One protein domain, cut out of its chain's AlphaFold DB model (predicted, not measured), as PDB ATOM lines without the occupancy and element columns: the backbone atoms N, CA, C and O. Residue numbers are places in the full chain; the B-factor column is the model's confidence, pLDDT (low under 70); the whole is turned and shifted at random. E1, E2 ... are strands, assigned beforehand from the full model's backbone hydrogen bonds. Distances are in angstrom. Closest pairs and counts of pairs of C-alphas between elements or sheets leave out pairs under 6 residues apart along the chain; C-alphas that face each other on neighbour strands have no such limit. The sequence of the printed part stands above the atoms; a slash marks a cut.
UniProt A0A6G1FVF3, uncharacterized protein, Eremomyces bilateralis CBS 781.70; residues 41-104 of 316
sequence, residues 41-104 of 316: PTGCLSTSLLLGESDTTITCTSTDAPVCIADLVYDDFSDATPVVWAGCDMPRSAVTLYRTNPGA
ATOM      1  N   PRO A  41      17.660  96.777 -42.516       95.44
ATOM      2  CA  PRO A  41      17.521  96.732 -43.954       95.44
ATOM      3  C   PRO A  41      18.866  97.027 -44.631       95.44
ATOM      4  O   PRO A  41      19.548  97.988 -44.273       95.44
ATOM      5  N   THR A  42      19.242  96.204 -45.603       96.12
ATOM      6  CA  THR A  42      20.469  96.345 -46.397       96.12
ATOM      7  C   THR A  42      20.240  97.110 -47.697       96.12
ATOM      8  O   THR A  42      21.195  97.492 -48.372       96.12
ATOM      9  N   GLY A  43      18.983  97.367 -48.061       95.75
ATOM     10  CA  GLY A  43      18.652  98.140 -49.247       95.75
ATOM     11  C   GLY A  43      17.159  98.215 -49.527       95.75
ATOM     12  O   GLY A  43      16.325  97.798 -48.723       95.75
ATOM     13  N   CYS A  44      16.848  98.747 -50.704       96.94
ATOM     14  CA  CYS A  44      15.497  98.884 -51.223       96.94
ATOM     15  C   CYS A  44      15.358  98.158 -52.558       96.94
ATOM     16  O   CYS A  44      16.208  98.291 -53.437       96.94
ATOM     17  N   LEU A  45      14.245  97.449 -52.726       96.06
ATOM     18  CA  LEU A  45      13.794  96.869 -53.983       96.06
ATOM     19  C   LEU A  45      12.381  97.379 -54.272       96.06
ATOM     20  O   LEU A  45      11.400  96.910 -53.694       96.06
ATOM     21  N   SER A  46      12.282  98.375 -55.154       94.69
ATOM     22  CA  SER A  46      11.029  99.068 -55.481       94.69
ATOM     23  C   SER A  46      10.348  99.652 -54.231       94.69
ATOM     24  O   SER A  46      10.816 100.644 -53.682       94.69
ATOM     25  N   THR A  47       9.257  99.046 -53.764       96.50
ATOM     26  CA  THR A  47       8.508  99.457 -52.566       96.50
ATOM     27  C   THR A  47       8.802  98.568 -51.359       96.50
ATOM     28  O   THR A  47       8.061  98.611 -50.388       96.50
ATOM     29  N   SER A  48       9.846  97.737 -51.401       97.38
ATOM     30  CA  SER A  48      10.177  96.808 -50.317       97.38
ATOM     31  C   SER A  48      11.588  97.019 -49.774       97.38
ATOM     32  O   SER A  48      12.531  97.235 -50.529       97.38
ATOM     33  N   LEU A  49      11.725  96.930 -48.456       96.81
ATOM     34  CA  LEU A  49      12.985  96.868 -47.726       96.81
ATOM     35  C   LEU A  49      13.573  95.469 -47.862       96.81
ATOM     36  O   LEU A  49      12.864  94.492 -47.635       96.81
ATOM     37  N   LEU A  50      14.858  95.372 -48.183       96.31
ATOM     38  CA  LEU A  50      15.614  94.123 -48.130       96.31
ATOM     39  C   LEU A  50      16.207  93.992 -46.731       96.31
ATOM     40  O   LEU A  50      16.962  94.870 -46.325       96.31
ATOM     41  N   LEU A  51      15.869  92.948 -45.984       93.75
ATOM     42  CA  LEU A  51      16.445  92.664 -44.671       93.75
ATOM     43  C   LEU A  51      17.674  91.771 -44.855       93.75
ATOM     44  O   LEU A  51      17.646  90.815 -45.628       93.75
ATOM     45  N   GLY A  52      18.772  92.123 -44.186       80.31
ATOM     46  CA  GLY A  52      20.041  91.409 -44.324       80.31
ATOM     47  C   GLY A  52      19.977  89.929 -43.930       80.31
ATOM     48  O   GLY A  52      19.150  89.533 -43.116       80.31
ATOM     49  N   GLU A  53      20.895  89.145 -44.510       75.88
ATOM     50  CA  GLU A  53      21.153  87.693 -44.344       75.88
ATOM     51  C   GLU A  53      19.992  86.725 -44.624       75.88
ATOM     52  O   GLU A  53      20.240  85.576 -44.983       75.88
ATOM     53  N   SER A  54      18.742  87.159 -44.501       80.75
ATOM     54  CA  SER A  54      17.559  86.301 -44.557       80.75
ATOM     55  C   SER A  54      16.842  86.301 -45.911       80.75
ATOM     56  O   SER A  54      15.779  85.690 -46.008       80.75
ATOM     57  N   ASP A  55      17.355  87.021 -46.922       84.06
ATOM     58  CA  ASP A  55      16.686  87.300 -48.211       84.06
ATOM     59  C   ASP A  55      15.215  87.745 -48.051       84.06
ATOM     60  O   ASP A  55      14.385  87.624 -48.955       84.06
ATOM     61  N   THR A  56      14.868  88.263 -46.872       94.44
ATOM     62  CA  THR A  56      13.494  88.596 -46.516       94.44
ATOM     63  C   THR A  56      13.212  90.027 -46.930       94.44
ATOM     64  O   THR A  56      14.016  90.932 -46.704       94.44
ATOM     65  N   THR A  57      12.047  90.253 -47.530       96.44
ATOM     66  CA  THR A  57      11.625  91.587 -47.957       96.44
ATOM     67  C   THR A  57      10.414  92.061 -47.166       96.44
ATOM     68  O   THR A  57       9.432  91.326 -47.063       96.44
ATOM     69  N   ILE A  58      10.437  93.296 -46.665       95.75
ATOM     70  CA  ILE A  58       9.262  93.952 -46.068       95.75
ATOM     71  C   ILE A  58       8.736  94.997 -47.040       95.75
ATOM     72  O   ILE A  58       9.414  95.983 -47.312       95.75
ATOM     73  N   THR A  59       7.509  94.832 -47.519       97.69
ATOM     74  CA  THR A  59       6.852  95.842 -48.353       97.69
ATOM     75  C   THR A  59       6.405  97.044 -47.521       97.69
ATOM     76  O   THR A  59       5.798  96.902 -46.462       97.69
ATOM     77  N   CYS A  60       6.674  98.244 -48.026       97.56
ATOM     78  CA  CYS A  60       6.176  99.505 -47.503       97.56
ATOM     79  C   CYS A  60       4.683  99.640 -47.829       97.56
ATOM     80  O   CYS A  60       4.306 100.004 -48.939       97.56
ATOM     81  N   THR A  61       3.822  99.299 -46.869       97.25
ATOM     82  CA  THR A  61       2.358  99.310 -47.047       97.25
ATOM     83  C   THR A  61       1.673 100.538 -46.451       97.25
ATOM     84  O   THR A  61       0.460 100.683 -46.586       97.25
ATOM     85  N   SER A  62       2.411 101.399 -45.747       96.25
ATOM     86  CA  SER A  62       1.842 102.592 -45.119       96.25
ATOM     87  C   SER A  62       1.488 103.639 -46.170       96.25
ATOM     88  O   SER A  62       2.290 103.919 -47.059       96.25
ATOM     89  N   THR A  63       0.321 104.273 -46.044       96.31
ATOM     90  CA  THR A  63      -0.078 105.400 -46.902       96.31
ATOM     91  C   THR A  63       0.830 106.613 -46.728       96.31
ATOM     92  O   THR A  63       1.063 107.337 -47.692       96.31
ATOM     93  N   ASP A  64       1.380 106.795 -45.526       95.81
ATOM     94  CA  ASP A  64       2.272 107.909 -45.179       95.81
ATOM     95  C   ASP A  64       3.746 107.593 -45.470       95.81
ATOM     96  O   ASP A  64       4.623 108.415 -45.230       95.81
ATOM     97  N   ALA A  65       4.037 106.373 -45.922       95.88
ATOM     98  CA  ALA A  65       5.380 105.929 -46.261       95.88
ATOM     99  C   ALA A  65       5.335 104.777 -47.287       95.88
ATOM    100  O   ALA A  65       5.705 103.648 -46.954       95.88
ATOM    101  N   PRO A  66       4.821 105.014 -48.512       97.25
ATOM    102  CA  PRO A  66       4.543 103.941 -49.470       97.25
ATOM    103  C   PRO A  66       5.774 103.493 -50.272       97.25
ATOM    104  O   PRO A  66       5.691 102.535 -51.042       97.25
ATOM    105  N   VAL A  67       6.911 104.185 -50.148       97.06
ATOM    106  CA  VAL A  67       8.104 103.950 -50.973       97.06
ATOM    107  C   VAL A  67       9.291 103.584 -50.095       97.06
ATOM    108  O   VAL A  67       9.475 104.143 -49.019       97.06
ATOM    109  N   CYS A  68      10.116 102.650 -50.570       97.62
ATOM    110  CA  CYS A  68      11.392 102.350 -49.940       97.62
ATOM    111  C   CYS A  68      12.452 103.334 -50.440       97.62
ATOM    112  O   CYS A  68      12.673 103.447 -51.648       97.62
ATOM    113  N   ILE A  69      13.121 104.024 -49.518       96.94
ATOM    114  CA  ILE A  69      14.195 104.973 -49.815       96.94
ATOM    115  C   ILE A  69      15.456 104.549 -49.066       96.94
ATOM    116  O   ILE A  69      15.390 104.143 -47.905       96.94
ATOM    117  N   ALA A  70      16.597 104.637 -49.750       96.81
ATOM    118  CA  ALA A  70      17.916 104.422 -49.175       96.81
ATOM    119  C   ALA A  70      18.692 105.745 -49.173       96.81
ATOM    120  O   ALA A  70      19.004 106.282 -50.235       96.81
ATOM    121  N   ASP A  71      18.992 106.253 -47.983       96.00
ATOM    122  CA  ASP A  71      19.820 107.434 -47.768       96.00
ATOM    123  C   ASP A  71      21.240 107.038 -47.354       96.00
ATOM    124  O   ASP A  71      21.502 105.928 -46.875       96.00
ATOM    125  N   LEU A  72      22.160 107.988 -47.507       96.00
ATOM    126  CA  LEU A  72      23.528 107.871 -47.013       96.00
ATOM    127  C   LEU A  72      23.682 108.718 -45.756       96.00
ATOM    128  O   LEU A  72      23.358 109.904 -45.759       96.00
ATOM    129  N   VAL A  73      24.192 108.112 -44.695       95.94
ATOM    130  CA  VAL A  73      24.350 108.725 -43.380       95.94
ATOM    131  C   VAL A  73      25.828 108.771 -43.044       95.94
ATOM    132  O   VAL A  73      26.465 107.734 -42.906       95.94
ATOM    133  N   TYR A  74      26.366 109.971 -42.896       94.94
ATOM    134  CA  TYR A  74      27.738 110.200 -42.464       94.94
ATOM    135  C   TYR A  74      27.754 110.531 -40.971       94.94
ATOM    136  O   TYR A  74      26.813 111.146 -40.452       94.94
ATOM    137  N   ASP A  75      28.818 110.154 -40.265       92.44
ATOM    138  CA  ASP A  75      28.968 110.581 -38.871       92.44
ATOM    139  C   ASP A  75      29.207 112.100 -38.778       92.44
ATOM    140  O   ASP A  75      28.576 112.777 -37.956       92.44
ATOM    141  N   ASP A  76      30.044 112.640 -39.670       90.69
ATOM    142  CA  ASP A  76      30.376 114.062 -39.814       90.69
ATOM    143  C   ASP A  76      30.896 114.385 -41.241       90.69
ATOM    144  O   ASP A  76      30.894 113.522 -42.115       90.69
ATOM    145  N   PHE A  77      31.316 115.630 -41.522       88.31
ATOM    146  CA  PHE A  77      31.837 116.024 -42.853       88.31
ATOM    147  C   PHE A  77      33.223 115.453 -43.199       88.31
ATOM    148  O   PHE A  77      33.660 115.587 -44.341       88.31
ATOM    149  N   SER A  78      33.943 114.895 -42.227       90.44
ATOM    150  CA  SER A  78      35.250 114.263 -42.430       90.44
ATOM    151  C   SER A  78      35.151 112.757 -42.675       90.44
ATOM    152  O   SER A  78      36.119 112.151 -43.137       90.44
ATOM    153  N   ASP A  79      33.985 112.168 -42.412       92.31
ATOM    154  CA  ASP A  79      33.713 110.766 -42.682       92.31
ATOM    155  C   ASP A  79      33.701 110.492 -44.196       92.31
ATOM    156  O   ASP A  79      32.973 111.110 -44.974       92.31
ATOM    157  N   ALA A  80      34.540 109.550 -44.622       94.12
ATOM    158  CA  ALA A  80      34.647 109.125 -46.015       94.12
ATOM    159  C   ALA A  80      33.762 107.908 -46.328       94.12
ATOM    160  O   ALA A  80      33.621 107.530 -47.494       94.12
ATOM    161  N   THR A  81      33.193 107.271 -45.304       96.25
ATOM    162  CA  THR A  81      32.537 105.967 -45.394       96.25
ATOM    163  C   THR A  81      31.100 106.052 -44.889       96.25
ATOM    164  O   THR A  81      30.847 105.756 -43.724       96.25
ATOM    165  N   PRO A  82      30.132 106.421 -45.751       96.44
ATOM    166  CA  PRO A  82      28.751 106.540 -45.318       96.44
ATOM    167  C   PRO A  82      28.170 105.197 -44.888       96.44
ATOM    168  O   PRO A  82      28.457 104.141 -45.459       96.44
ATOM    169  N   VAL A  83      27.255 105.280 -43.937       97.06
ATOM    170  CA  VAL A  83      26.359 104.206 -43.540       97.06
ATOM    171  C   VAL A  83      25.075 104.309 -44.356       97.06
ATOM    172  O   VAL A  83      24.459 105.368 -44.439       97.06
ATOM    173  N   VAL A  84      24.639 103.209 -44.957       96.75
ATOM    174  CA  VAL A  84      23.364 103.142 -45.675       96.75
ATOM    175  C   VAL A  84      22.226 103.017 -44.664       96.75
ATOM    176  O   VAL A  84      22.216 102.112 -43.824       96.75
ATOM    177  N   TRP A  85      21.246 103.909 -44.768       96.25
ATOM    178  CA  TRP A  85      19.982 103.828 -44.044       96.25
ATOM    179  C   TRP A  85      18.860 103.579 -45.042       96.25
ATOM    180  O   TRP A  85      18.629 104.405 -45.917       96.25
ATOM    181  N   ALA A  86      18.162 102.451 -44.922       96.69
ATOM    182  CA  ALA A  86      16.998 102.149 -45.747       96.69
ATOM    183  C   ALA A  86      15.725 102.092 -44.894       96.69
ATOM    184  O   ALA A  86      15.696 101.473 -43.823       96.69
ATOM    185  N   GLY A  87      14.671 102.749 -45.373       95.81
ATOM    186  CA  GLY A  87      13.397 102.878 -44.674       95.81
ATOM    187  C   GLY A  87      12.224 103.099 -45.627       95.81
ATOM    188  O   GLY A  87      12.403 103.459 -46.787       95.81
ATOM    189  N   CYS A  88      11.015 102.863 -45.123       97.00
ATOM    190  CA  CYS A  88       9.798 103.291 -45.801       97.00
ATOM    191  C   CYS A  88       9.567 104.773 -45.499       97.00
ATOM    192  O   CYS A  88       9.559 105.154 -44.327       97.00
ATOM    193  N   ASP A  89       9.362 105.584 -46.532       96.06
ATOM    194  CA  ASP A  89       9.166 107.031 -46.421       96.06
ATOM    195  C   ASP A  89       8.218 107.534 -47.529       96.06
ATOM    196  O   ASP A  89       7.817 106.788 -48.436       96.06
ATOM    197  N   MET A  90       7.819 108.802 -47.443       96.38
ATOM    198  CA  MET A  90       7.114 109.484 -48.523       96.38
ATOM    199  C   MET A  90       8.008 109.587 -49.763       96.38
ATOM    200  O   MET A  90       9.226 109.703 -49.625       96.38
ATOM    201  N   PRO A  91       7.437 109.594 -50.984       94.75
ATOM    202  CA  PRO A  91       8.220 109.712 -52.207       94.75
ATOM    203  C   PRO A  91       9.096 110.971 -52.193       94.75
ATOM    204  O   PRO A  91       8.601 112.096 -52.270       94.75
ATOM    205  N   ARG A  92      10.412 110.773 -52.112       94.06
ATOM    206  CA  ARG A  92      11.429 111.818 -52.234       94.06
ATOM    207  C   ARG A  92      12.693 111.249 -52.863       94.06
ATOM    208  O   ARG A  92      12.858 110.037 -52.981       94.06
ATOM    209  N   SER A  93      13.599 112.133 -53.251       92.25
ATOM    210  CA  SER A  93      14.947 111.729 -53.638       92.25
ATOM    211  C   SER A  93      15.732 111.260 -52.413       92.25
ATOM    212  O   SER A  93      15.531 111.768 -51.304       92.25
ATOM    213  N   ALA A  94      16.648 110.315 -52.626       91.94
ATOM    214  CA  ALA A  94      17.653 109.970 -51.631       91.94
ATOM    215  C   ALA A  94      18.458 111.224 -51.257       91.94
ATOM    216  O   ALA A  94      18.809 112.028 -52.128       91.94
ATOM    217  N   VAL A  95      18.730 111.393 -49.967       92.69
ATOM    218  CA  VAL A  95      19.501 112.518 -49.436       92.69
ATOM    219  C   VAL A  95      20.713 112.021 -48.662       92.69
ATOM    220  O   VAL A  95      20.824 110.854 -48.285       92.69
ATOM    221  N   THR A  96      21.638 112.943 -48.422       92.00
ATOM    222  CA  THR A  96      22.762 112.726 -47.523       92.00
ATOM    223  C   THR A  96      22.442 113.327 -46.160       92.00
ATOM    224  O   THR A  96      22.141 114.516 -46.055       92.00
ATOM    225  N   LEU A  97      22.513 112.503 -45.123       93.00
ATOM    226  CA  LEU A  97      22.267 112.869 -43.733       93.00
ATOM    227  C   LEU A  97      23.580 112.861 -42.952       93.00
ATOM    228  O   LEU A  97      24.490 112.096 -43.264       93.00
ATOM    229  N   TYR A  98      23.654 113.680 -41.907       92.50
ATOM    230  CA  TYR A  98      24.792 113.709 -40.989       92.50
ATOM    231  C   TYR A  98      24.298 113.499 -39.564       92.50
ATOM    232  O   TYR A  98      23.284 114.081 -39.161       92.50
ATOM    233  N   ARG A  99      24.992 112.663 -38.792       90.69
ATOM    234  CA  ARG A  99      24.625 112.397 -37.392       90.69
ATOM    235  C   ARG A  99      25.065 113.525 -36.474       90.69
ATOM    236  O   ARG A  99      24.307 113.940 -35.599       90.69
ATOM    237  N   THR A 100      26.262 114.047 -36.699       87.12
ATOM    238  CA  THR A 100      26.787 115.196 -35.970       87.12
ATOM    239  C   THR A 100      26.781 116.387 -36.910       87.12
ATOM    240  O   THR A 100      27.397 116.328 -37.968       87.12
ATOM    241  N   ASN A 101      26.092 117.475 -36.553       75.44
ATOM    242  CA  ASN A 101      26.227 118.732 -37.287       75.44
ATOM    243  C   ASN A 101      27.539 119.399 -36.846       75.44
ATOM    244  O   ASN A 101      27.608 119.908 -35.723       75.44
ATOM    245  N   PRO A 102      28.583 119.439 -37.685       60.97
ATOM    246  CA  PRO A 102      29.861 119.998 -37.260       60.97
ATOM    247  C   PRO A 102      29.820 121.530 -37.175       60.97
ATOM    248  O   PRO A 102      30.675 122.121 -36.525       60.97
ATOM    249  N   GLY A 103      28.794 122.183 -37.737       60.97
ATOM    250  CA  GLY A 103      28.563 123.624 -37.594       60.97
ATOM    251  C   GLY A 103      27.895 124.035 -36.277       60.97
ATOM    252  O   GLY A 103      27.814 125.226 -35.989       60.97
ATOM    253  N   ALA A 104      27.422 123.082 -35.464       55.91
ATOM    254  CA  ALA A 104      26.897 123.373 -34.128       55.91
ATOM    255  C   ALA A 104      27.992 123.385 -33.045       55.91
ATOM    256  O   ALA A 104      27.724 123.769 -31.905       55.91
TER     257      ALA A 104
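What this domain is: This is residues 41 to 104 of the 316 residues of an uncharacterized protein of Eremomyces bilateralis CBS 781.70 (UniProt A0A6G1FVF3). Two small three-stranded sheets lie partly face to face as a sandwich, with their strands crossed: the short hairpins E1, E2 and E3 make one layer, and the long hairpin of E4 and E5, with short E6 beside E4, makes the other and runs along the length of the domain. The overlap is at E1 and E2 over E4 and E5, while E3 and E6 lie away from the opposite sheet. The printed part has 64 residues with six named strands, E1 to E6 in order, and no named helix; the class is all strand, though under half of the residues are in named elements. The first sheet, E1 E2 E3, is antiparallel and the second, E5 E4 E6, is mixed. The whole is flat, spanning 37 by 28 by 14 A, and only just loose, close to compact, with a radius of gyration of the C-alphas of 13.2 A.

Where its parts are: Find C-alpha 41 at (17.521, 96.732, -43.954); from there E1 runs through residues 41 to 45. E2 follows at residues 48 to 51 and E3 at residues 56 to 59. At C-alpha 67, (8.104, 103.950, -50.973), begins E4, residues 67 to 74, the longest strand at 22.3 A. E5, residues 83 to 89, runs 17.7 A. E6, residues 96 to 98, is 6.9 A long and ends at C-alpha 98, (24.792, 113.709, -40.989).

How they stand to each other: Look first at the meander E1 E2 E3, each strand the antiparallel neighbour of the one before. Between E1 and E2 you find N 42 and O 50 at 2.7 A, within hydrogen-bond range; between E2 and E3, N 49 and O 58 at 2.7 A. In the other sheet, the hairpin E4 and E5 is antiparallel at 151 degrees, with N 71 and O 85 at 2.8 A. E6 is parallel to E4 at 49 degrees, with N 97 and O 72 at 2.8 A. The facing parts of the two sheets are 9.1 A centre to centre, with the strands of the one at 40 degrees to those of the other. The closest C-alphas of E1 and E5 are those of Gly 43 and Ala 86, 5.6 A apart. E3 and E5 are only just apart, at 8.4 A, and E1 and E6 are apart.

The domain as a whole: The two C-alphas farthest apart, those of Asp 55 and Ala 104, are 40.0 A apart. The printed part has no cut and no long link. The mean pLDDT of the printed part is 92.1; look for values under 70 at residues 102 to 104.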